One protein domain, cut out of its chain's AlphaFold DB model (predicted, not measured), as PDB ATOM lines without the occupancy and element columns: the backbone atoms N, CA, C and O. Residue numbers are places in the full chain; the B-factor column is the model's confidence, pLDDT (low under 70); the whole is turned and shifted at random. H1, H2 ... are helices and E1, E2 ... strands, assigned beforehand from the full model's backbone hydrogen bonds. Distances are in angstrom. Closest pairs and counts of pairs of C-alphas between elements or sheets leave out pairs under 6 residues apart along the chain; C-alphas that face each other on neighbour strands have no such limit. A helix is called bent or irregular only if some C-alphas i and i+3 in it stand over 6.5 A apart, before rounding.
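AT A GLANCE: This is residues 985 to 1166 of the 1169 residues of the protein "Cyclin-dependent kinase inhibitor far1" of Rhizopus stolonifer (UniProt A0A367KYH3). Two groups of mostly crossed helices sit side by side in an elongated body: H3, H4, H5 and H8 round H1, and H7 and H10 on the long H11, with H3 and H9 each reaching both H1 and H11. A short ribbon of two antiparallel strands, E1 and E2, covers part of one side, between H5 and H6, while residues 1107 to 1112 stick out as a free loop. The printed part has 182 residues, with eleven named helices and two named strands in the order H1 H2 H3 H4 H5 E1 H6 H7 E2 H8 H9 H10 H11, and its class is mostly helix. It is compact, with a radius of gyration of the C-alphas of 16.3 A, and spans 53 by 34 by 27 A.

HOW THE PARTS SIT: Look first at E1, residues 1055 to 1059, and E2, residues 1082 to 1086: they are antiparallel at 143 degrees, with N 1056 and O 1085 2.9 A apart and N 1083 and O 1058 2.8 A apart, within hydrogen-bond range. Residues 1009 to 1010 pair antiparallel with residues 1083 to 1084 of E2. H6, residues 1060 to 1063, follows E1 directly. Before E1 comes H5, residues 1039 to 1051; its closest C-alpha to E1 is Phe 1049, 6.0 A from Leu 1055. With residues 1041 to 1046 alone, H5 touches the hub H1, residues 986 to 998, at Ala 1045 and Leu 992, 5.3 A, about perpendicular at 75 degrees. H3, residues 1013 to 1027, touches H1 at Thr 1018 and Ala 998, 5.3 A, at a steep tilt of 65 degrees, opposite ways; H1 does this with residues 994 to 998 alone. H4, residues 1034 to 1037, touches H1 at Val 1036 and Ser 991, 4.6 A. H8, residues 1092 to 1101, touches H1 at Cys 1096 and Leu 996, 6.0 A, at a shallow tilt of 25 degrees, opposite ways. H8 and H9, residues 1113 to 1128, form a helical hairpin and only just touch, with 3 pairs of C-alphas within 8 A, the closest Glu 1100 and Ser 1113 at 7.7 A. H9 only just touches H2, residues 1001 to 1004, at Gln 1121 and Ala 1001, 6.4 A. H9 also touches H11, residues 1146 to 1164, at Met 1128 and Leu 1154, 5.3 A, about perpendicular at 89 degrees. H7, residues 1066 to 1074, touches H11 at Thr 1068 and Glu 1148, 6.9 A, at a shallow tilt of 2 degrees, the same way. H10, residues 1135 to 1138, touches H11 at Phe 1135 and Gln 1153, 6.4 A. H1 and H11 are apart. Every O i to N i+4 pair is within hydrogen-bond range in H1, H3, H5, H7, H8 and H11, and 11 of 12 in H9; H2, H4, H6 and H10 are too short for such a pair.

IN THESE COORDINATES: Find C-alpha 986 at (162.620, 168.851, 171.380), where H1 begins; it runs 18.2 A. H2 is only just irregular, with C-alphas 1001 and 1004 6.6 A apart. H3 is 21.4 A long, H5 18.7 A, H8 14.6 A and H9 23.7 A; E1 starts at C-alpha 1055 (179.958, 181.396, 162.955). H11, the longest helix, spans 26.6 A to C-alpha 1164 at (166.515, 163.389, 141.088).

THE WHOLE: The two C-alphas farthest apart are those of Glu 1108 and Gly 1140, 53.5 A. The printed part has no cut, and its one long link is H8 to H9, 11 residues. Mean pLDDT of the printed part is 80.2; look for values under 70 at residues 1089 to 1090, 1104 to 1115, 1130 to 1134, 1140 to 1144 and 1163 to 1166.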
ATOM      1  N   ILE A 985     159.773 171.723 172.719       91.81
ATOM      2  CA  ILE A 985     161.063 172.261 172.247       91.81
ATOM      3  C   ILE A 985     162.023 171.206 171.701       91.81
ATOM      4  O   ILE A 985     162.979 171.569 171.017       91.81
ATOM      5  N   TYR A 986     161.774 169.913 171.933       91.44
ATOM      6  CA  TYR A 986     162.620 168.851 171.380       91.44
ATOM      7  C   TYR A 986     162.789 168.898 169.853       91.44
ATOM      8  O   TYR A 986     163.928 168.739 169.416       91.44
ATOM      9  N   PRO A 987     161.757 169.181 169.027       91.38
ATOM     10  CA  PRO A 987     161.955 169.342 167.585       91.38
ATOM     11  C   PRO A 987     162.967 170.447 167.244       91.38
ATOM     12  O   PRO A 987     163.776 170.303 166.326       91.38
ATOM     13  N   THR A 988     162.968 171.540 168.013       90.81
ATOM     14  CA  THR A 988     163.903 172.658 167.838       90.81
ATOM     15  C   THR A 988     165.319 172.288 168.283       90.81
ATOM     16  O   THR A 988     166.278 172.612 167.586       90.81
ATOM     17  N   ILE A 989     165.464 171.552 169.392       91.81
ATOM     18  CA  ILE A 989     166.757 171.016 169.859       91.81
ATOM     19  C   ILE A 989     167.342 170.041 168.831       91.81
ATOM     20  O   ILE A 989     168.523 170.131 168.494       91.81
ATOM     21  N   ASP A 990     166.520 169.148 168.280       90.94
ATOM     22  CA  ASP A 990     166.943 168.222 167.230       90.94
ATOM     23  C   ASP A 990     167.345 168.970 165.958       90.94
ATOM     24  O   ASP A 990     168.354 168.623 165.343       90.94
ATOM     25  N   SER A 991     166.635 170.042 165.591       91.69
ATOM     26  CA  SER A 991     167.052 170.880 164.465       91.69
ATOM     27  C   SER A 991     168.400 171.554 164.719       91.69
ATOM     28  O   SER A 991     169.222 171.578 163.806       91.69
ATOM     29  N   LEU A 992     168.661 172.073 165.926       92.12
ATOM     30  CA  LEU A 992     169.972 172.631 166.290       92.12
ATOM     31  C   LEU A 992     171.073 171.574 166.132       92.12
ATOM     32  O   LEU A 992     172.114 171.844 165.531       92.12
ATOM     33  N   TRP A 993     170.830 170.356 166.621       92.19
ATOM     34  CA  TRP A 993     171.776 169.246 166.527       92.19
ATOM     35  C   TRP A 993     172.056 168.829 165.075       92.19
ATOM     36  O   TRP A 993     173.217 168.715 164.681       92.19
ATOM     37  N   VAL A 994     171.026 168.667 164.237       92.31
ATOM     38  CA  VAL A 994     171.220 168.290 162.826       92.31
ATOM     39  C   VAL A 994     171.886 169.408 162.024       92.31
ATOM     40  O   VAL A 994     172.743 169.118 161.188       92.31
ATOM     41  N   THR A 995     171.586 170.680 162.306       92.50
ATOM     42  CA  THR A 995     172.312 171.801 161.692       92.50
ATOM     43  C   THR A 995     173.786 171.814 162.116       92.50
ATOM     44  O   THR A 995     174.649 172.027 161.267       92.50
ATOM     45  N   LEU A 996     174.125 171.498 163.373       91.56
ATOM     46  CA  LEU A 996     175.527 171.338 163.802       91.56
ATOM     47  C   LEU A 996     176.222 170.168 163.092       91.56
ATOM     48  O   LEU A 996     177.383 170.296 162.703       91.56
ATOM     49  N   CYS A 997     175.518 169.055 162.866       89.94
ATOM     50  CA  CYS A 997     176.014 167.945 162.050       89.94
ATOM     51  C   CYS A 997     176.243 168.359 160.585       89.94
ATOM     52  O   CYS A 997     177.224 167.930 159.991       89.94
ATOM     53  N   ALA A 998     175.406 169.223 160.004       89.19
ATOM     54  CA  ALA A 998     175.641 169.785 158.668       89.19
ATOM     55  C   ALA A 998     176.873 170.698 158.629       89.19
ATOM     56  O   ALA A 998     177.695 170.618 157.715       89.19
ATOM     57  N   LEU A 999     177.048 171.522 159.664       89.81
ATOM     58  CA  LEU A 999     178.198 172.411 159.817       89.81
ATOM     59  C   LEU A 999     179.510 171.667 160.106       89.81
ATOM     60  O   LEU A 999     180.572 172.287 160.055       89.81
ATOM     61  N   SER A1000     179.494 170.345 160.332       88.06
ATOM     62  CA  SER A1000     180.726 169.555 160.458       88.06
ATOM     63  C   SER A1000     181.614 169.651 159.209       88.06
ATOM     64  O   SER A1000     182.823 169.463 159.307       88.06
ATOM     65  N   ALA A1001     181.029 169.970 158.047       82.00
ATOM     66  CA  ALA A1001     181.754 170.240 156.805       82.00
ATOM     67  C   ALA A1001     182.757 171.408 156.924       82.00
ATOM     68  O   ALA A1001     183.807 171.387 156.286       82.00
ATOM     69  N   LEU A1002     182.466 172.408 157.769       81.12
ATOM     70  CA  LEU A1002     183.324 173.579 158.005       81.12
ATOM     71  C   LEU A1002     184.481 173.304 158.979       81.12
ATOM     72  O   LEU A1002     185.261 174.206 159.272       81.12
ATOM     73  N   VAL A1003     184.582 172.093 159.539       78.12
ATOM     74  CA  VAL A1003     185.645 171.772 160.503       78.12
ATOM     75  C   VAL A1003     186.977 171.572 159.779       78.12
ATOM     76  O   VAL A1003     187.918 172.298 160.082       78.12
ATOM     77  N   ASP A1004     187.032 170.650 158.811       74.94
ATOM     78  CA  ASP A1004     188.274 170.297 158.099       74.94
ATOM     79  C   ASP A1004     188.133 170.277 156.566       74.94
ATOM     80  O   ASP A1004     189.139 170.314 155.854       74.94
ATOM     81  N   ASP A1005     186.903 170.212 156.044       76.81
ATOM     82  CA  ASP A1005     186.655 169.765 154.671       76.81
ATOM     83  C   ASP A1005     186.444 170.905 153.669       76.81
ATOM     84  O   ASP A1005     186.871 170.808 152.520       76.81
ATOM     85  N   VAL A1006     185.802 171.995 154.098       83.44
ATOM     86  CA  VAL A1006     185.449 173.132 153.241       83.44
ATOM     87  C   VAL A1006     185.854 174.447 153.906       83.44
ATOM     88  O   VAL A1006     185.781 174.584 155.124       83.44
ATOM     89  N   LYS A1007     186.283 175.427 153.099       81.56
ATOM     90  CA  LYS A1007     186.720 176.754 153.569       81.56
ATOM     91  C   LYS A1007     185.559 177.624 154.073       81.56
ATOM     92  O   LYS A1007     185.680 178.263 155.109       81.56
ATOM     93  N   ALA A1008     184.449 177.645 153.339       86.06
ATOM     94  CA  ALA A1008     183.233 178.383 153.673       86.06
ATOM     95  C   ALA A1008     182.022 177.740 152.975       86.06
ATOM     96  O   ALA A1008     182.194 177.021 151.994       86.06
ATOM     97  N   LEU A1009     180.800 177.991 153.445       87.75
ATOM     98  CA  LEU A1009     179.578 177.492 152.798       87.75
ATOM     99  C   LEU A1009     178.646 178.651 152.432       87.75
ATOM    100  O   LEU A1009     178.423 179.513 153.276       87.75
ATOM    101  N   PRO A1010     178.038 178.672 151.233       87.81
ATOM    102  CA  PRO A1010     176.964 179.616 150.932       87.81
ATOM    103  C   PRO A1010     175.811 179.464 151.928       87.81
ATOM    104  O   PRO A1010     175.412 178.336 152.237       87.81
ATOM    105  N   TYR A1011     175.260 180.577 152.418       86.06
ATOM    106  CA  TYR A1011     174.189 180.562 153.421       86.06
ATOM    107  C   TYR A1011     172.988 179.692 152.995       86.06
ATOM    108  O   TYR A1011     172.467 178.909 153.786       86.06
ATOM    109  N   SER A1012     172.598 179.749 151.722       84.19
ATOM    110  CA  SER A1012     171.519 178.973 151.100       84.19
ATOM    111  C   SER A1012     171.801 177.474 151.001       84.19
ATOM    112  O   SER A1012     170.860 176.679 150.940       84.19
ATOM    113  N   LEU A1013     173.073 177.063 151.020       86.50
ATOM    114  CA  LEU A1013     173.466 175.657 150.945       86.50
ATOM    115  C   LEU A1013     173.309 174.943 152.294       86.50
ATOM    116  O   LEU A1013     173.033 173.743 152.318       86.50
ATOM    117  N   VAL A1014     173.440 175.659 153.416       89.19
ATOM    118  CA  VAL A1014     173.399 175.048 154.754       89.19
ATOM    119  C   VAL A1014     172.023 174.451 155.099       89.19
ATOM    120  O   VAL A1014     171.994 173.296 155.537       89.19
ATOM    121  N   PRO A1015     170.879 175.128 154.862       89.44
ATOM    122  CA  PRO A1015     169.559 174.512 155.011       89.44
ATOM    123  C   PRO A1015     169.372 173.273 154.129       89.44
ATOM    124  O   PRO A1015     168.858 172.264 154.602       89.44
ATOM    125  N   MET A1016     169.852 173.302 152.878       87.00
ATOM    126  CA  MET A1016     169.758 172.148 151.970       87.00
ATOM    127  C   MET A1016     170.562 170.947 152.480       87.00
ATOM    128  O   MET A1016     170.075 169.818 152.456       87.00
ATOM    129  N   LEU A1017     171.778 171.187 152.979       89.12
ATOM    130  CA  LEU A1017     172.595 170.142 153.589       89.12
ATOM    131  C   LEU A1017     171.963 169.619 154.890       89.12
ATOM    132  O   LEU A1017     171.941 168.412 155.115       89.12
ATOM    133  N   THR A1018     171.400 170.506 155.716       91.12
ATOM    134  CA  THR A1018     170.681 170.132 156.946       91.12
ATOM    135  C   THR A1018     169.497 169.221 156.628       91.12
ATOM    136  O   THR A1018     169.350 168.173 157.248       91.12
ATOM    137  N   GLN A1019     168.699 169.567 155.616       90.19
ATOM    138  CA  GLN A1019     167.562 168.765 155.171       90.19
ATOM    139  C   GLN A1019     168.007 167.394 154.632       90.19
ATOM    140  O   GLN A1019     167.392 166.377 154.958       90.19
ATOM    141  N   TRP A1020     169.106 167.343 153.866       89.38
ATOM    142  CA  TRP A1020     169.695 166.091 153.376       89.38
ATOM    143  C   TRP A1020     170.097 165.156 154.521       89.38
ATOM    144  O   TRP A1020     169.697 163.992 154.553       89.38
ATOM    145  N   ILE A1021     170.845 165.678 155.496       89.56
ATOM    146  CA  ILE A1021     171.275 164.911 156.671       89.56
ATOM    147  C   ILE A1021     170.064 164.508 157.513       89.56
ATOM    148  O   ILE A1021     169.970 163.353 157.928       89.56
ATOM    149  N   GLY A1022     169.112 165.420 157.720       89.62
ATOM    150  CA  GLY A1022     167.864 165.156 158.431       89.62
ATOM    151  C   GLY A1022     167.109 163.967 157.840       89.62
ATOM    152  O   GLY A1022     166.727 163.064 158.579       89.62
ATOM    153  N   MET A1023     166.994 163.886 156.512       88.50
ATOM    154  CA  MET A1023     166.352 162.758 155.825       88.50
ATOM    155  C   MET A1023     167.049 161.422 156.131       88.50
ATOM    156  O   MET A1023     166.394 160.419 156.423       88.50
ATOM    157  N   HIS A1024     168.386 161.406 156.117       86.81
ATOM    158  CA  HIS A1024     169.171 160.218 156.454       86.81
ATOM    159  C   HIS A1024     169.068 159.836 157.933       86.81
ATOM    160  O   HIS A1024     169.023 158.648 158.252       86.81
ATOM    161  N   LEU A1025     168.996 160.814 158.836       87.88
ATOM    162  CA  LEU A1025     168.843 160.577 160.269       87.88
ATOM    163  C   LEU A1025     167.437 160.081 160.627       87.88
ATOM    164  O   LEU A1025     167.320 159.206 161.484       87.88
ATOM    165  N   ILE A1026     166.394 160.564 159.946       87.25
ATOM    166  CA  ILE A1026     165.018 160.057 160.080       87.25
ATOM    167  C   ILE A1026     164.940 158.615 159.567       87.25
ATOM    168  O   ILE A1026     164.477 157.726 160.281       87.25
ATOM    169  N   SER A1027     165.467 158.346 158.366       85.88
ATOM    170  CA  SER A1027     165.526 156.988 157.798       85.88
ATOM    171  C   SER A1027     166.328 156.025 158.685       85.88
ATOM    172  O   SER A1027     165.922 154.891 158.932       85.88
ATOM    173  N   GLY A1028     167.429 156.511 159.265       82.69
ATOM    174  CA  GLY A1028     168.249 155.787 160.235       82.69
ATOM    175  C   GLY A1028     167.662 155.697 161.648       82.69
ATOM    176  O   GLY A1028     168.376 155.238 162.542       82.69
ATOM    177  N   ARG A1029     166.415 156.155 161.867       82.69
ATOM    178  CA  ARG A1029     165.706 156.198 163.161       82.69
ATOM    179  C   ARG A1029     166.507 156.863 164.286       82.69
ATOM    180  O   ARG A1029     166.394 156.497 165.449       82.69
ATOM    181  N   ARG A1030     167.357 157.833 163.938       84.31
ATOM    182  CA  ARG A1030     168.147 158.617 164.898       84.31
ATOM    183  C   ARG A1030     167.392 159.826 165.414       84.31
ATOM    184  O   ARG A1030     167.708 160.275 166.507       84.31
ATOM    185  N   THR A1031     166.425 160.334 164.656       85.44
ATOM    186  CA  THR A1031     165.465 161.361 165.079       85.44
ATOM    187  C   THR A1031     164.066 160.985 164.600       85.44
ATOM    188  O   THR A1031     163.914 160.388 163.533       85.44
ATOM    189  N   ILE A1032     163.058 161.317 165.405       87.19
ATOM    190  CA  ILE A1032     161.632 161.135 165.094       87.19
ATOM    191  C   ILE A1032     160.973 162.434 164.598       87.19
ATOM    192  O   ILE A1032     159.808 162.421 164.209       87.19
ATOM    193  N   TYR A1033     161.700 163.557 164.625       90.94
ATOM    194  CA  TYR A1033     161.156 164.883 164.342       90.94
ATOM    195  C   TYR A1033     161.407 165.263 162.884       90.94
ATOM    196  O   TYR A1033     162.537 165.530 162.472       90.94
ATOM    197  N   SER A1034     160.343 165.301 162.084       89.62
ATOM    198  CA  SER A1034     160.420 165.733 160.685       89.62
ATOM    199  C   SER A1034     160.548 167.249 160.531       89.62
ATOM    200  O   SER A1034     160.875 167.719 159.446       89.62
ATOM    201  N   GLU A1035     160.336 168.019 161.600       91.69
ATOM    202  CA  GLU A1035     160.531 169.471 161.653       91.69
ATOM    203  C   GLU A1035     161.967 169.877 161.302       91.69
ATOM    204  O   GLU A1035     162.188 170.941 160.738       91.69
ATOM    205  N   VAL A1036     162.937 168.988 161.533       90.94
ATOM    206  CA  VAL A1036     164.343 169.159 161.131       90.94
ATOM    207  C   VAL A1036     164.507 169.362 159.615       90.94
ATOM    208  O   VAL A1036     165.498 169.935 159.165       90.94
ATOM    209  N   LEU A1037     163.541 168.906 158.810       90.69
ATOM    210  CA  LEU A1037     163.542 169.090 157.358       90.69
ATOM    211  C   LEU A1037     163.122 170.504 156.927       90.69
ATOM    212  O   LEU A1037     163.241 170.825 155.747       90.69
ATOM    213  N   SER A1038     162.619 171.330 157.849       90.19
ATOM    214  CA  SER A1038     162.215 172.709 157.577       90.19
ATOM    215  C   SER A1038     163.423 173.612 157.316       90.19
ATOM    216  O   SER A1038     164.394 173.661 158.085       90.19
ATOM    217  N   THR A1039     163.334 174.411 156.250       88.38
ATOM    218  CA  THR A1039     164.349 175.432 155.974       88.38
ATOM    219  C   THR A1039     164.338 176.547 157.017       88.38
ATOM    220  O   THR A1039     165.396 177.075 157.351       88.38
ATOM    221  N   GLU A1040     163.181 176.889 157.584       87.25
ATOM    222  CA  GLU A1040     163.087 177.937 158.603       87.25
ATOM    223  C   GLU A1040     163.731 177.523 159.933       87.25
ATOM    224  O   GLU A1040     164.472 178.311 160.525       87.25
ATOM    225  N   TYR A1041     163.520 176.281 160.380       89.12
ATOM    226  CA  TYR A1041     164.138 175.774 161.611       89.12
ATOM    227  C   TYR A1041     165.672 175.807 161.532       89.12
ATOM    228  O   TYR A1041     166.330 176.299 162.453       89.12
ATOM    229  N   SER A1042     166.240 175.375 160.401       89.56
ATOM    230  CA  SER A1042     167.690 175.412 160.166       89.56
ATOM    231  C   SER A1042     168.242 176.838 160.022       89.56
ATOM    232  O   SER A1042     169.321 177.140 160.535       89.56
ATOM    233  N   GLN A1043     167.496 177.762 159.407       88.12
ATOM    234  CA  GLN A1043     167.869 179.181 159.362       88.12
ATOM    235  C   GLN A1043     167.852 179.833 160.751       88.12
ATOM    236  O   GLN A1043     168.731 180.636 161.069       88.12
ATOM    237  N   ASN A1044     166.884 179.491 161.601       87.88
ATOM    238  CA  ASN A1044     166.840 179.990 162.975       87.88
ATOM    239  C   ASN A1044     167.956 179.379 163.844       87.88
ATOM    240  O   ASN A1044     168.541 180.083 164.673       87.88
ATOM    241  N   ALA A1045     168.339 178.124 163.585       90.50
ATOM    242  CA  ALA A1045     169.504 177.499 164.210       90.50
ATOM    243  C   ALA A1045     170.792 178.256 163.859       90.50
ATOM    244  O   ALA A1045     171.566 178.613 164.747       90.50
ATOM    245  N   LEU A1046     170.980 178.601 162.580       90.25
ATOM    246  CA  LEU A1046     172.113 179.410 162.125       90.25
ATOM    247  C   LEU A1046     172.195 180.763 162.832       90.25
ATOM    248  O   LEU A1046     173.254 181.101 163.355       90.25
ATOM    249  N   LYS A1047     171.083 181.509 162.914       87.62
ATOM    250  CA  LYS A1047     171.020 182.783 163.663       87.62
ATOM    251  C   LYS A1047     171.500 182.620 165.106       87.62
ATOM    252  O   LYS A1047     172.184 183.497 165.629       87.62
ATOM    253  N   SER A1048     171.177 181.489 165.726       88.19
ATOM    254  CA  SER A1048     171.589 181.183 167.095       88.19
ATOM    255  C   SER A1048     173.077 180.900 167.211       88.19
ATOM    256  O   SER A1048     173.730 181.403 168.122       88.19
ATOM    257  N   PHE A1049     173.652 180.193 166.241       90.69
ATOM    258  CA  PHE A1049     175.094 179.963 166.190       90.69
ATOM    259  C   PHE A1049     175.898 181.231 165.867       90.69
ATOM    260  O   PHE A1049     176.989 181.393 166.412       90.69
ATOM    261  N   PHE A1050     175.357 182.161 165.070       88.50
ATOM    262  CA  PHE A1050     175.952 183.493 164.893       88.50
ATOM    263  C   PHE A1050     175.955 184.286 166.205       88.50
ATOM    264  O   PHE A1050     176.978 184.856 166.572       88.50
ATOM    265  N   GLN A1051     174.845 184.280 166.951       84.56
ATOM    266  CA  GLN A1051     174.755 184.990 168.233       84.56
ATOM    267  C   GLN A1051     175.665 184.383 169.315       84.56
ATOM    268  O   GLN A1051     176.196 185.116 170.145       84.56
ATOM    269  N   LEU A1052     175.891 183.067 169.282       84.69
ATOM    270  CA  LEU A1052     176.879 182.395 170.134       84.69
ATOM    271  C   LEU A1052     178.339 182.665 169.727       84.69
ATOM    272  O   LEU A1052     179.243 182.209 170.420       84.69
ATOM    273  N   GLY A1053     178.588 183.353 168.605       85.56
ATOM    274  CA  GLY A1053     179.938 183.585 168.084       85.56
ATOM    275  C   GLY A1053     180.602 182.334 167.497       85.56
ATOM    276  O   GLY A1053     181.816 182.291 167.358       85.56
ATOM    277  N   LEU A1054     179.835 181.292 167.156       86.50
ATOM    278  CA  LEU A1054     180.383 180.078 166.538       86.50
ATOM    279  C   LEU A1054     180.706 180.291 165.049       86.50
ATOM    280  O   LEU A1054     181.625 179.674 164.503       86.50
ATOM    281  N   LEU A1055     179.919 181.143 164.392       89.56
ATOM    282  CA  LEU A1055     179.958 181.396 162.955       89.56
ATOM    283  C   LEU A1055     180.082 182.899 162.677       89.56
ATOM    284  O   LEU A1055     179.609 183.718 163.466       89.56
ATOM    285  N   THR A1056     180.649 183.252 161.525       88.81
ATOM    286  CA  THR A1056     180.644 184.605 160.944       88.81
ATOM    287  C   THR A1056     180.154 184.579 159.509       88.81
ATOM    288  O   THR A1056     180.255 183.566 158.815       88.81
ATOM    289  N   THR A1057     179.589 185.702 159.075       87.06
ATOM    290  CA  THR A1057     179.228 185.943 157.680       87.06
ATOM    291  C   THR A1057     180.282 186.820 157.027       87.06
ATOM    292  O   THR A1057     180.587 187.899 157.534       87.06
ATOM    293  N   GLU A1058     180.801 186.384 155.888       85.31
ATOM    294  CA  GLU A1058     181.759 187.143 155.089       85.31
ATOM    295  C   GLU A1058     181.335 187.144 153.618       85.31
ATOM    296  O   GLU A1058     180.796 186.163 153.106       85.31
ATOM    297  N   SER A1059     181.584 188.248 152.911       84.06
ATOM    298  CA  SER A1059     181.199 188.368 151.502       84.06
ATOM    299  C   SER A1059     181.993 187.387 150.636       84.06
ATOM    300  O   SER A1059     183.226 187.351 150.696       84.06
ATOM    301  N   ALA A1060     181.305 186.678 149.734       79.75
ATOM    302  CA  ALA A1060     181.924 185.721 148.814       79.75
ATOM    303  C   ALA A1060     183.108 186.300 148.017       79.75
ATOM    304  O   ALA A1060     184.077 185.593 147.741       79.75
ATOM    305  N   LYS A1061     183.070 187.605 147.717       81.50
ATOM    306  CA  LYS A1061     184.130 188.321 146.989       81.50
ATOM    307  C   LYS A1061     185.457 188.428 147.744       81.50
ATOM    308  O   LYS A1061     186.476 188.658 147.106       81.50
ATOM    309  N   MET A1062     185.440 188.319 149.073       81.62
ATOM    310  CA  MET A1062     186.639 188.438 149.910       81.62
ATOM    311  C   MET A1062     187.348 187.093 150.104       81.62
ATOM    312  O   MET A1062     188.570 187.063 150.209       81.62
ATOM    313  N   ILE A1063     186.595 185.987 150.131       81.06
ATOM    314  CA  ILE A1063     187.128 184.661 150.480       81.06
ATOM    315  C   ILE A1063     187.439 183.801 149.252       81.06
ATOM    316  O   ILE A1063     188.398 183.021 149.299       81.06
ATOM    317  N   LEU A1064     186.612 183.888 148.202       83.88
ATOM    318  CA  LEU A1064     186.628 182.953 147.074       83.88
ATOM    319  C   LEU A1064     187.358 183.507 145.856       83.88
ATOM    320  O   LEU A1064     187.183 184.672 145.488       83.88
ATOM    321  N   SER A1065     188.079 182.626 145.164       84.94
ATOM    322  CA  SER A1065     188.674 182.914 143.857       84.94
ATOM    323  C   SER A1065     187.622 183.297 142.790       84.94
ATOM    324  O   SER A1065     186.480 182.821 142.845       84.94
ATOM    325  N   PRO A1066     187.974 184.131 141.787       82.81
ATOM    326  CA  PRO A1066     187.061 184.510 140.700       82.81
ATOM    327  C   PRO A1066     186.457 183.309 139.956       82.81
ATOM    328  O   PRO A1066     185.264 183.310 139.651       82.81
ATOM    329  N   ASP A1067     187.247 182.253 139.741       81.81
ATOM    330  CA  ASP A1067     186.793 181.021 139.086       81.81
ATOM    331  C   ASP A1067     185.736 180.286 139.925       81.81
ATOM    332  O   ASP A1067     184.727 179.816 139.393       81.81
ATOM    333  N   THR A1068     185.894 180.257 141.255       82.69
ATOM    334  CA  THR A1068     184.879 179.705 142.169       82.69
ATOM    335  C   THR A1068     183.584 180.508 142.112       82.69
ATOM    336  O   THR A1068     182.500 179.926 142.071       82.69
ATOM    337  N   GLN A1069     183.668 181.841 142.051       83.56
ATOM    338  CA  GLN A1069     182.488 182.706 141.940       83.56
ATOM    339  C   GLN A1069     181.727 182.460 140.627       83.56
ATOM    340  O   GLN A1069     180.495 182.391 140.630       83.56
ATOM    341  N   MET A1070     182.442 182.254 139.514       81.69
ATOM    342  CA  MET A1070     181.832 181.867 138.237       81.69
ATOM    343  C   MET A1070     181.128 180.508 138.324       81.69
ATOM    344  O   MET A1070     179.999 180.365 137.847       81.69
ATOM    345  N   LEU A1071     181.750 179.515 138.969       82.12
ATOM    346  CA  LEU A1071     181.153 178.189 139.160       82.12
ATOM    347  C   LEU A1071     179.927 178.225 140.083       82.12
ATOM    348  O   LEU A1071     178.937 177.552 139.797       82.12
ATOM    349  N   MET A1072     179.943 179.039 141.142       81.75
ATOM    350  CA  MET A1072     178.765 179.279 141.986       81.75
ATOM    351  C   MET A1072     177.599 179.837 141.170       81.75
ATOM    352  O   MET A1072     176.478 179.333 141.265       81.75
ATOM    353  N   GLN A1073     177.867 180.829 140.318       82.38
ATOM    354  CA  GLN A1073     176.851 181.398 139.439       82.38
ATOM    355  C   GLN A1073     176.319 180.363 138.436       82.38
ATOM    356  O   GLN A1073     175.116 180.329 138.174       82.38
ATOM    357  N   ALA A1074     177.181 179.483 137.913       80.56
ATOM    358  CA  ALA A1074     176.781 178.387 137.028       80.56
ATOM    359  C   ALA A1074     175.891 177.341 137.730       80.56
ATOM    360  O   ALA A1074     175.013 176.761 137.092       80.56
ATOM    361  N   LEU A1075     176.065 177.137 139.041       77.56
ATOM    362  CA  LEU A1075     175.175 176.320 139.879       77.56
ATOM    363  C   LEU A1075     173.853 177.024 140.236       77.56
ATOM    364  O   LEU A1075     172.961 176.396 140.806       77.56
ATOM    365  N   GLY A1076     173.702 178.307 139.895       74.56
ATOM    366  CA  GLY A1076     172.527 179.114 140.225       74.56
ATOM    367  C   GLY A1076     172.561 179.742 141.621       74.56
ATOM    368  O   GLY A1076     171.530 180.238 142.075       74.56
ATOM    369  N   LEU A1077     173.717 179.740 142.292       79.31
ATOM    370  CA  LEU A1077     173.935 180.430 143.565       79.31
ATOM    371  C   LEU A1077     174.313 181.899 143.315       79.31
ATOM    372  O   LEU A1077     174.968 182.229 142.324       79.31
ATOM    373  N   SER A1078     173.883 182.801 144.200       76.50
ATOM    374  CA  SER A1078     174.158 184.236 144.057       76.50
ATOM    375  C   SER A1078     175.595 184.554 144.471       76.50
ATOM    376  O   SER A1078     176.031 184.190 145.555       76.50
ATOM    377  N   THR A1079     176.322 185.307 143.645       73.31
ATOM    378  CA  THR A1079     177.679 185.791 143.969       73.31
ATOM    379  C   THR A1079     177.688 186.947 144.973       73.31
ATOM    380  O   THR A1079     178.741 187.303 145.494       73.31
ATOM    381  N   ASN A1080     176.522 187.541 145.244       73.88
ATOM    382  CA  ASN A1080     176.334 188.557 146.283       73.88
ATOM    383  C   ASN A1080     175.841 187.951 147.607       73.88
ATOM    384  O   ASN A1080     175.426 188.692 148.490       73.88
ATOM    385  N   GLU A1081     175.787 186.625 147.711       76.38
ATOM    386  CA  GLU A1081     175.405 185.948 148.946       76.38
ATOM    387  C   GLU A1081     176.579 185.899 149.932       76.38
ATOM    388  O   GLU A1081     177.728 185.699 149.530       76.38
ATOM    389  N   ASP A1082     176.278 186.064 151.220       83.12
ATOM    390  CA  ASP A1082     177.260 185.903 152.288       83.12
ATOM    391  C   ASP A1082     177.595 184.422 152.506       83.12
ATOM    392  O   ASP A1082     176.740 183.530 152.433       83.12
ATOM    393  N   LEU A1083     178.864 184.161 152.797       86.44
ATOM    394  CA  LEU A1083     179.371 182.841 153.127       86.44
ATOM    395  C   LEU A1083     179.460 182.669 154.639       86.44
ATOM    396  O   LEU A1083     179.869 183.572 155.366       86.44
ATOM    397  N   VAL A1084     179.111 181.472 155.092       88.25
ATOM    398  CA  VAL A1084     179.233 181.025 156.474       88.25
ATOM    399  C   VAL A1084     180.646 180.500 156.698       88.25
ATOM    400  O   VAL A1084     181.067 179.534 156.053       88.25
ATOM    401  N   VAL A1085     181.354 181.127 157.635       87.69
ATOM    402  CA  VAL A1085     182.717 180.780 158.050       87.69
ATOM    403  C   VAL A1085     182.723 180.425 159.536       87.69
ATOM    404  O   VAL A1085     181.935 180.949 160.323       87.69
ATOM    405  N   LYS A1086     183.598 179.497 159.924       87.44
ATOM    406  CA  LYS A1086     183.806 179.096 161.320       87.44
ATOM    407  C   LYS A1086     184.759 180.079 162.017       87.44
ATOM    408  O   LYS A1086     185.840 180.332 161.493       87.44
ATOM    409  N   GLN A1087     184.411 180.549 163.219       81.81
ATOM    410  CA  GLN A1087     185.355 181.279 164.078       81.81
ATOM    411  C   GLN A1087     186.311 180.326 164.820       81.81
ATOM    412  O   GLN A1087     185.936 179.215 165.197       81.81
ATOM    413  N   GLU A1088     187.544 180.767 165.084       72.88
ATOM    414  CA  GLU A1088     188.562 179.964 165.787       72.88
ATOM    415  C   GLU A1088     188.310 179.820 167.301       72.88
ATOM    416  O   GLU A1088     188.807 178.884 167.924       72.88
ATOM    417  N   SER A1089     187.513 180.716 167.890       66.25
ATOM    418  CA  SER A1089     187.262 180.827 169.336       66.25
ATOM    419  C   SER A1089     186.493 179.641 169.939       66.25
ATOM    420  O   SER A1089     186.709 179.296 171.101       66.25
ATOM    421  N   HIS A1090     185.612 178.995 169.166       68.81
ATOM    422  CA  HIS A1090     184.739 177.925 169.650       68.81
ATOM    423  C   HIS A1090     184.692 176.716 168.707       68.81
ATOM    424  O   HIS A1090     184.594 176.824 167.485       68.81
ATOM    425  N   ASN A1091     184.723 175.514 169.289       82.44
ATOM    426  CA  ASN A1091     184.684 174.267 168.535       82.44
ATOM    427  C   ASN A1091     183.238 173.793 168.316       82.44
ATOM    428  O   ASN A1091     182.539 173.443 169.269       82.44
ATOM    429  N   ILE A1092     182.817 173.701 167.047       85.44
ATOM    430  CA  ILE A1092     181.501 173.175 166.624       85.44
ATOM    431  C   ILE A1092     181.217 171.808 167.272       85.44
ATOM    432  O   ILE A1092     180.089 171.534 167.684       85.44
ATOM    433  N   ARG A1093     182.248 170.964 167.425       85.38
ATOM    434  CA  ARG A1093     182.127 169.633 168.036       85.38
ATOM    435  C   ARG A1093     181.709 169.697 169.507       85.38
ATOM    436  O   ARG A1093     180.924 168.862 169.947       85.38
ATOM    437  N   ASP A1094     182.198 170.678 170.260       85.62
ATOM    438  CA  ASP A1094     181.900 170.799 171.690       85.62
ATOM    439  C   ASP A1094     180.501 171.371 171.929       85.62
ATOM    440  O   ASP A1094     179.781 170.885 172.801       85.62
ATOM    441  N   VAL A1095     180.064 172.320 171.096       86.88
ATOM    442  CA  VAL A1095     178.676 172.810 171.109       86.88
ATOM    443  C   VAL A1095     177.705 171.679 170.752       86.88
ATOM    444  O   VAL A1095     176.708 171.492 171.446       86.88
ATOM    445  N   CYS A1096     178.028 170.867 169.740       87.50
ATOM    446  CA  CYS A1096     177.232 169.696 169.364       87.50
ATOM    447  C   CYS A1096     177.084 168.702 170.527       87.50
ATOM    448  O   CYS A1096     175.970 168.290 170.846       87.50
ATOM    449  N   ARG A1097     178.179 168.412 171.247       85.12
ATOM    450  CA  ARG A1097     178.140 167.579 172.461       85.12
ATOM    451  C   ARG A1097     177.252 168.178 173.554       85.12
ATOM    452  O   ARG A1097     176.527 167.427 174.198       85.12
ATOM    453  N   LYS A1098     177.293 169.497 173.784       86.38
ATOM    454  CA  LYS A1098     176.434 170.160 174.785       86.38
ATOM    455  C   LYS A1098     174.946 170.059 174.429       86.38
ATOM    456  O   LYS A1098     174.146 169.755 175.308       86.38
ATOM    457  N   VAL A1099     174.580 170.248 173.159       87.94
ATOM    458  CA  VAL A1099     173.190 170.074 172.683       87.94
ATOM    459  C   VAL A1099     172.736 168.617 172.818       87.94
ATOM    460  O   VAL A1099     171.608 168.343 173.216       87.94
ATOM    461  N   GLU A1100     173.621 167.659 172.559       84.38
ATOM    462  CA  GLU A1100     173.295 166.236 172.675       84.38
ATOM    463  C   GLU A1100     173.058 165.789 174.130       84.38
ATOM    464  O   GLU A1100     172.229 164.917 174.376       84.38
ATOM    465  N   GLN A1101     173.710 166.423 175.112       83.25
ATOM    466  CA  GLN A1101     173.508 166.120 176.538       83.25
ATOM    467  C   GLN A1101     172.093 166.416 177.050       83.25
ATOM    468  O   GLN A1101     171.693 165.834 178.060       83.25
ATOM    469  N   VAL A1102     171.369 167.330 176.401       83.44
ATOM    470  CA  VAL A1102     170.006 167.743 176.780       83.44
ATOM    471  C   VAL A1102     168.922 167.078 175.924       83.44
ATOM    472  O   VAL A1102     167.735 167.271 176.166       83.44
ATOM    473  N   ARG A1103     169.308 166.267 174.936       83.38
ATOM    474  CA  ARG A1103     168.394 165.509 174.075       83.38
ATOM    475  C   ARG A1103     167.836 164.279 174.810       83.38
ATOM    476  O   ARG A1103     168.520 163.702 175.654       83.38
ATOM    477  N   ILE A1104     166.611 163.845 174.480       64.88
ATOM    478  CA  ILE A1104     166.000 162.633 175.066       64.88
ATOM    479  C   ILE A1104     166.915 161.421 174.842       64.88
ATOM    480  O   ILE A1104     167.210 161.059 173.701       64.88
ATOM    481  N   LYS A1105     167.311 160.755 175.934       56.69
ATOM    482  CA  LYS A1105     167.966 159.443 175.906       56.69
ATOM    483  C   LYS A1105     166.954 158.376 175.484       56.69
ATOM    484  O   LYS A1105     166.140 157.951 176.297       56.69
ATOM    485  N   GLN A1106     167.015 157.916 174.238       46.84
ATOM    486  CA  GLN A1106     166.527 156.577 173.910       46.84
ATOM    487  C   GLN A1106     167.678 155.593 174.162       46.84
ATOM    488  O   GLN A1106     168.694 155.640 173.474       46.84
ATOM    489  N   GLU A1107     167.481 154.752 175.181       38.78
ATOM    490  CA  GLU A1107     168.282 153.594 175.607       38.78
ATOM    491  C   GLU A1107     169.552 153.855 176.446       38.78
ATOM    492  O   GLU A1107     170.501 154.549 176.074       38.78
ATOM    493  N   GLU A1108     169.553 153.239 177.632       34.84
ATOM    494  CA  GLU A1108     170.702 153.085 178.515       34.84
ATOM    495  C   GLU A1108     171.720 152.123 177.884       34.84
ATOM    496  O   GLU A1108     171.487 150.921 177.804       34.84
ATOM    497  N   GLY A1109     172.877 152.651 177.468       37.94
ATOM    498  CA  GLY A1109     174.082 151.853 177.218       37.94
ATOM    499  C   GLY A1109     174.789 152.119 175.887       37.94
ATOM    500  O   GLY A1109     174.580 151.407 174.913       37.94
ATOM    501  N   GLY A1110     175.728 153.074 175.861       36.69
ATOM    502  CA  GLY A1110     176.819 153.051 174.877       36.69
ATOM    503  C   GLY A1110     177.466 154.404 174.534       36.69
ATOM    504  O   GLY A1110     176.796 155.435 174.547       36.69
ATOM    505  N   PRO A1111     178.763 154.421 174.158       40.75
ATOM    506  CA  PRO A1111     179.496 155.604 173.699       40.75
ATOM    507  C   PRO A1111     179.153 155.926 172.225       40.75
ATOM    508  O   PRO A1111     180.021 155.905 171.355       40.75
ATOM    509  N   LEU A1112     177.872 156.158 171.909       51.03
ATOM    510  CA  LEU A1112     177.385 156.312 170.526       51.03
ATOM    511  C   LEU A1112     177.419 157.753 169.969       51.03
ATOM    512  O   LEU A1112     177.271 157.923 168.760       51.03
ATOM    513  N   SER A1113     177.613 158.781 170.798       50.75
ATOM    514  CA  SER A1113     177.425 160.197 170.423       50.75
ATOM    515  C   SER A1113     178.499 160.750 169.481       50.75
ATOM    516  O   SER A1113     178.200 161.242 168.391       50.75
ATOM    517  N   THR A1114     179.778 160.571 169.828       55.97
ATOM    518  CA  THR A1114     180.913 160.958 168.967       55.97
ATOM    519  C   THR A1114     180.820 160.291 167.588       55.97
ATOM    520  O   THR A1114     181.170 160.886 166.571       55.97
ATOM    521  N   TYR A1115     180.253 159.084 167.543       68.44
ATOM    522  CA  TYR A1115     180.128 158.285 166.334       68.44
ATOM    523  C   TYR A1115     179.091 158.831 165.341       68.44
ATOM    524  O   TYR A1115     179.295 158.677 164.140       68.44
ATOM    525  N   VAL A1116     178.001 159.479 165.779       78.75
ATOM    526  CA  VAL A1116     176.999 160.026 164.840       78.75
ATOM    527  C   VAL A1116     177.524 161.278 164.145       78.75
ATOM    528  O   VAL A1116     177.454 161.358 162.920       78.75
ATOM    529  N   PHE A1117     178.118 162.208 164.898       82.19
ATOM    530  CA  PHE A1117     178.737 163.404 164.322       82.19
ATOM    531  C   PHE A1117     179.854 163.036 163.328       82.19
ATOM    532  O   PHE A1117     179.878 163.536 162.204       82.19
ATOM    533  N   GLU A1118     180.732 162.095 163.690       82.50
ATOM    534  CA  GLU A1118     181.792 161.600 162.798       82.50
ATOM    535  C   GLU A1118     181.237 160.847 161.580       82.50
ATOM    536  O   GLU A1118     181.759 160.981 160.472       82.50
ATOM    537  N   LYS A1119     180.151 160.082 161.739       83.69
ATOM    538  CA  LYS A1119     179.452 159.435 160.620       83.69
ATOM    539  C   LYS A1119     178.876 160.441 159.637       83.69
ATOM    540  O   LYS A1119     179.071 160.260 158.437       83.69
ATOM    541  N   CYS A1120     178.199 161.478 160.124       84.44
ATOM    542  CA  CYS A1120     177.682 162.551 159.280       84.44
ATOM    543  C   CYS A1120     178.832 163.243 158.541       84.44
ATOM    544  O   CYS A1120     178.774 163.375 157.320       84.44
ATOM    545  N   GLN A1121     179.929 163.560 159.236       85.19
ATOM    546  CA  GLN A1121     181.121 164.129 158.608       85.19
ATOM    547  C   GLN A1121     181.680 163.217 157.500       85.19
ATOM    548  O   GLN A1121     181.991 163.678 156.402       85.19
ATOM    549  N   ASN A1122     181.755 161.905 157.737       85.69
ATOM    550  CA  ASN A1122     182.215 160.935 156.740       85.69
ATOM    551  C   ASN A1122     181.255 160.795 155.543       85.69
ATOM    552  O   ASN A1122     181.708 160.626 154.411       85.69
ATOM    553  N   GLN A1123     179.941 160.901 155.759       84.81
ATOM    554  CA  GLN A1123     178.949 160.921 154.678       84.81
ATOM    555  C   GLN A1123     179.085 162.173 153.807       84.81
ATOM    556  O   GLN A1123     179.084 162.062 152.581       84.81
ATOM    557  N   ILE A1124     179.296 163.342 154.417       84.69
ATOM    558  CA  ILE A1124     179.565 164.588 153.687       84.69
ATOM    559  C   ILE A1124     180.860 164.450 152.869       84.69
ATOM    560  O   ILE A1124     180.876 164.756 151.676       84.69
ATOM    561  N   LYS A1125     181.928 163.886 153.457       84.94
ATOM    562  CA  LYS A1125     183.180 163.542 152.748       84.94
ATOM    563  C   LYS A1125     182.949 162.637 151.542       84.94
ATOM    564  O   LYS A1125     183.609 162.808 150.518       84.94
ATOM    565  N   SER A1126     182.011 161.696 151.630       83.00
ATOM    566  CA  SER A1126     181.646 160.840 150.500       83.00
ATOM    567  C   SER A1126     180.989 161.622 149.357       83.00
ATOM    568  O   SER A1126     181.310 161.348 148.203       83.00
ATOM    569  N   LEU A1127     180.123 162.603 149.648       80.56
ATOM    570  CA  LEU A1127     179.501 163.462 148.624       80.56
ATOM    571  C   LEU A1127     180.551 164.282 147.860       80.56
ATOM    572  O   LEU A1127     180.491 164.412 146.635       80.56
ATOM    573  N   MET A1128     181.574 164.762 148.567       79.94
ATOM    574  CA  MET A1128     182.677 165.520 147.967       79.94
ATOM    575  C   MET A1128     183.601 164.647 147.097       79.94
ATOM    576  O   MET A1128     184.218 165.151 146.165       79.94
ATOM    577  N   ARG A1129     183.680 163.330 147.351       71.88
ATOM    578  CA  ARG A1129     184.587 162.384 146.661       71.88
ATOM    579  C   ARG A1129     183.950 161.595 145.506       71.88
ATOM    580  O   ARG A1129     184.597 160.709 144.947       71.88
ATOM    581  N   THR A1130     182.687 161.857 145.164       61.19
ATOM    582  CA  THR A1130     181.926 161.053 144.189       61.19
ATOM    583  C   THR A1130     182.616 160.995 142.810       61.19
ATOM    584  O   THR A1130     182.917 162.030 142.226       61.19
ATOM    585  N   LYS A1131     182.849 159.779 142.276       50.50
ATOM    586  CA  LYS A1131     183.690 159.463 141.091       50.50
ATOM    587  C   LYS A1131     183.177 159.958 139.721       50.50
ATOM    588  O   LYS A1131     183.812 159.681 138.705       50.50
ATOM    589  N   GLU A1132     182.044 160.655 139.648       52.12
ATOM    590  CA  GLU A1132     181.580 161.254 138.388       52.12
ATOM    591  C   GLU A1132     182.403 162.512 138.061       52.12
ATOM    592  O   GLU A1132     182.744 163.271 138.962       52.12
ATOM    593  N   ALA A1133     182.711 162.748 136.776       56.41
ATOM    594  CA  ALA A1133     183.557 163.857 136.312       56.41
ATOM    595  C   ALA A1133     183.254 165.178 137.046       56.41
ATOM    596  O   ALA A1133     182.135 165.686 136.932       56.41
ATOM    597  N   CYS A1134     184.245 165.683 137.793       66.19
ATOM    598  CA  CYS A1134     184.133 166.846 138.671       66.19
ATOM    599  C   CYS A1134     183.507 168.045 137.941       66.19
ATOM    600  O   CYS A1134     183.846 168.309 136.784       66.19
ATOM    601  N   PHE A1135     182.573 168.746 138.592       74.38
ATOM    602  CA  PHE A1135     181.838 169.859 137.976       74.38
ATOM    603  C   PHE A1135     182.783 170.956 137.460       74.38
ATOM    604  O   PHE A1135     182.597 171.449 136.348       74.38
ATOM    605  N   SER A1136     183.852 171.243 138.213       71.19
ATOM    606  CA  SER A1136     184.951 172.143 137.831       71.19
ATOM    607  C   SER A1136     185.573 171.754 136.480       71.19
ATOM    608  O   SER A1136     185.687 172.583 135.578       71.19
ATOM    609  N   LYS A1137     185.884 170.462 136.297       71.75
ATOM    610  CA  LYS A1137     186.465 169.898 135.068       71.75
ATOM    611  C   LYS A1137     185.488 169.910 133.891       71.75
ATOM    612  O   LYS A1137     185.918 170.127 132.764       71.75
ATOM    613  N   ARG A1138     184.184 169.708 134.131       72.88
ATOM    614  CA  ARG A1138     183.148 169.819 133.078       72.88
ATOM    615  C   ARG A1138     182.986 171.250 132.571       72.88
ATOM    616  O   ARG A1138     182.695 171.437 131.397       72.88
ATOM    617  N   MET A1139     183.175 172.233 133.448       73.56
ATOM    618  CA  MET A1139     183.071 173.658 133.124       73.56
ATOM    619  C   MET A1139     184.402 174.279 132.658       73.56
ATOM    620  O   MET A1139     184.455 175.480 132.419       73.56
ATOM    621  N   GLY A1140     185.464 173.476 132.498       67.31
ATOM    622  CA  GLY A1140     186.749 173.923 131.949       67.31
ATOM    623  C   GLY A1140     187.612 174.773 132.890       67.31
ATOM    624  O   GLY A1140     188.519 175.449 132.413       67.31
ATOM    625  N   ALA A1141     187.357 174.751 134.203       69.44
ATOM    626  CA  ALA A1141     188.127 175.522 135.183       69.44
ATOM    627  C   ALA A1141     189.505 174.885 135.462       69.44
ATOM    628  O   ALA A1141     189.615 173.667 135.636       69.44
ATOM    629  N   THR A1142     190.561 175.702 135.538       61.12
ATOM    630  CA  THR A1142     191.938 175.265 135.828       61.12
ATOM    631  C   THR A1142     192.336 175.566 137.275       61.12
ATOM    632  O   THR A1142     192.377 176.725 137.656       61.12
ATOM    633  N   MET A1143     192.686 174.519 138.037       58.53
ATOM    634  CA  MET A1143     193.289 174.534 139.390       58.53
ATOM    635  C   MET A1143     192.606 175.446 140.429       58.53
ATOM    636  O   MET A1143     193.044 176.562 140.688       58.53
ATOM    637  N   LEU A1144     191.581 174.905 141.093       64.94
ATOM    638  CA  LEU A1144     190.969 175.477 142.297       64.94
ATOM    639  C   LEU A1144     191.689 174.974 143.560       64.94
ATOM    640  O   LEU A1144     192.211 173.858 143.571       64.94
ATOM    641  N   ASP A1145     191.682 175.770 144.635       80.44
ATOM    642  CA  ASP A1145     192.042 175.292 145.979       80.44
ATOM    643  C   ASP A1145     191.194 174.040 146.297       80.44
ATOM    644  O   ASP A1145     189.973 174.080 146.103       80.44
ATOM    645  N   PRO A1146     191.783 172.920 146.771       80.69
ATOM    646  CA  PRO A1146     191.041 171.693 147.068       80.69
ATOM    647  C   PRO A1146     189.825 171.915 147.979       80.69
ATOM    648  O   PRO A1146     188.823 171.213 147.839       80.69
ATOM    649  N   LYS A1147     189.873 172.899 148.890       83.62
ATOM    650  CA  LYS A1147     188.738 173.232 149.767       83.62
ATOM    651  C   LYS A1147     187.630 174.016 149.055       83.62
ATOM    652  O   LYS A1147     186.462 173.882 149.423       83.62
ATOM    653  N   GLU A1148     187.967 174.825 148.050       84.88
ATOM    654  CA  GLU A1148     186.993 175.525 147.197       84.88
ATOM    655  C   GLU A1148     186.340 174.548 146.209       84.88
ATOM    656  O   GLU A1148     185.121 174.556 146.031       84.88
ATOM    657  N   GLU A1149     187.120 173.623 145.642       83.88
ATOM    658  CA  GLU A1149     186.601 172.555 144.783       83.88
ATOM    659  C   GLU A1149     185.632 171.636 145.545       83.88
ATOM    660  O   GLU A1149     184.551 171.318 145.040       83.88
ATOM    661  N   ALA A1150     185.968 171.273 146.788       84.12
ATOM    662  CA  ALA A1150     185.100 170.488 147.663       84.12
ATOM    663  C   ALA A1150     183.741 171.172 147.913       84.12
ATOM    664  O   ALA A1150     182.704 170.506 147.874       84.12
ATOM    665  N   MET A1151     183.726 172.499 148.087       87.12
ATOM    666  CA  MET A1151     182.502 173.296 148.246       87.12
ATOM    667  C   MET A1151     181.592 173.213 147.018       87.12
ATOM    668  O   MET A1151     180.399 172.928 147.134       87.12
ATOM    669  N   ILE A1152     182.156 173.456 145.832       85.75
ATOM    670  CA  ILE A1152     181.416 173.453 144.566       85.75
ATOM    671  C   ILE A1152     180.887 172.050 144.264       85.75
ATOM    672  O   ILE A1152     179.733 171.892 143.860       85.75
ATOM    673  N   GLN A1153     181.696 171.018 144.512       86.19
ATOM    674  CA  GLN A1153     181.291 169.630 144.324       86.19
ATOM    675  C   GLN A1153     180.184 169.216 145.307       86.19
ATOM    676  O   GLN A1153     179.245 168.517 144.914       86.19
ATOM    677  N   LEU A1154     180.244 169.677 146.560       86.00
ATOM    678  CA  LEU A1154     179.176 169.483 147.540       86.00
ATOM    679  C   LEU A1154     177.876 170.159 147.074       86.00
ATOM    680  O   LEU A1154     176.829 169.518 147.046       86.00
ATOM    681  N   GLY A1155     177.945 171.416 146.624       83.62
ATOM    682  CA  GLY A1155     176.795 172.141 146.073       83.62
ATOM    683  C   GLY A1155     176.161 171.434 144.872       83.62
ATOM    684  O   GLY A1155     174.949 171.225 144.837       83.62
ATOM    685  N   TYR A1156     176.982 170.992 143.917       85.25
ATOM    686  CA  TYR A1156     176.528 170.258 142.735       85.25
ATOM    687  C   TYR A1156     175.844 168.928 143.085       85.25
ATOM    688  O   TYR A1156     174.756 168.633 142.586       85.25
ATOM    689  N   THR A1157     176.463 168.118 143.948       85.38
ATOM    690  CA  THR A1157     175.930 166.799 144.330       85.38
ATOM    691  C   THR A1157     174.655 166.906 145.165       85.38
ATOM    692  O   THR A1157     173.732 166.112 144.964       85.38
ATOM    693  N   LEU A1158     174.550 167.913 146.035       82.69
ATOM    694  CA  LEU A1158     173.321 168.210 146.770       82.69
ATOM    695  C   LEU A1158     172.199 168.640 145.821       82.69
ATOM    696  O   LEU A1158     171.137 168.030 145.829       82.69
ATOM    697  N   LEU A1159     172.440 169.608 144.933       82.00
ATOM    698  CA  LEU A1159     171.427 170.049 143.966       82.00
ATOM    699  C   LEU A1159     170.964 168.904 143.052       82.00
ATOM    700  O   LEU A1159     169.765 168.759 142.802       82.00
ATOM    701  N   LYS A1160     171.892 168.046 142.601       81.00
ATOM    702  CA  LYS A1160     171.575 166.860 141.794       81.00
ATOM    703  C   LYS A1160     170.729 165.861 142.586       81.00
ATOM    704  O   LYS A1160     169.667 165.483 142.095       81.00
ATOM    705  N   SER A1161     171.156 165.480 143.794       76.31
ATOM    706  CA  SER A1161     170.466 164.472 144.614       76.31
ATOM    707  C   SER A1161     169.052 164.905 145.008       76.31
ATOM    708  O   SER A1161     168.116 164.110 144.931       76.31
ATOM    709  N   MET A1162     168.873 166.189 145.317       71.94
ATOM    710  CA  MET A1162     167.570 166.771 145.625       71.94
ATOM    711  C   MET A1162     166.659 166.905 144.393       71.94
ATOM    712  O   MET A1162     165.437 166.806 144.510       71.94
ATOM    713  N   SER A1163     167.231 167.093 143.195       65.50
ATOM    714  CA  SER A1163     166.478 167.166 141.933       65.50
ATOM    715  C   SER A1163     166.019 165.800 141.408       65.50
ATOM    716  O   SER A1163     164.896 165.694 140.919       65.50
ATOM    717  N   SER A1164     166.837 164.749 141.551       55.44
ATOM    718  CA  SER A1164     166.515 163.389 141.088       55.44
ATOM    719  C   SER A1164     165.389 162.738 141.889       55.44
ATOM    720  O   SER A1164     164.673 161.889 141.379       55.44
ATOM    721  N   GLN A1165     165.162 163.175 143.127       51.91
ATOM    722  CA  GLN A1165     164.067 162.661 143.954       51.91
ATOM    723  C   GLN A1165     162.670 163.145 143.516       51.91
ATOM    724  O   GLN A1165     161.678 162.714 144.096       51.91
ATOM    725  N   LYS A1166     162.560 164.014 142.493       44.84
ATOM    726  CA  LYS A1166     161.269 164.408 141.895       44.84
ATOM    727  C   LYS A1166     160.677 163.364 140.944       44.84
ATOM    728  O   LYS A1166     159.498 163.476 140.639       44.84
TER     729      LYS A1166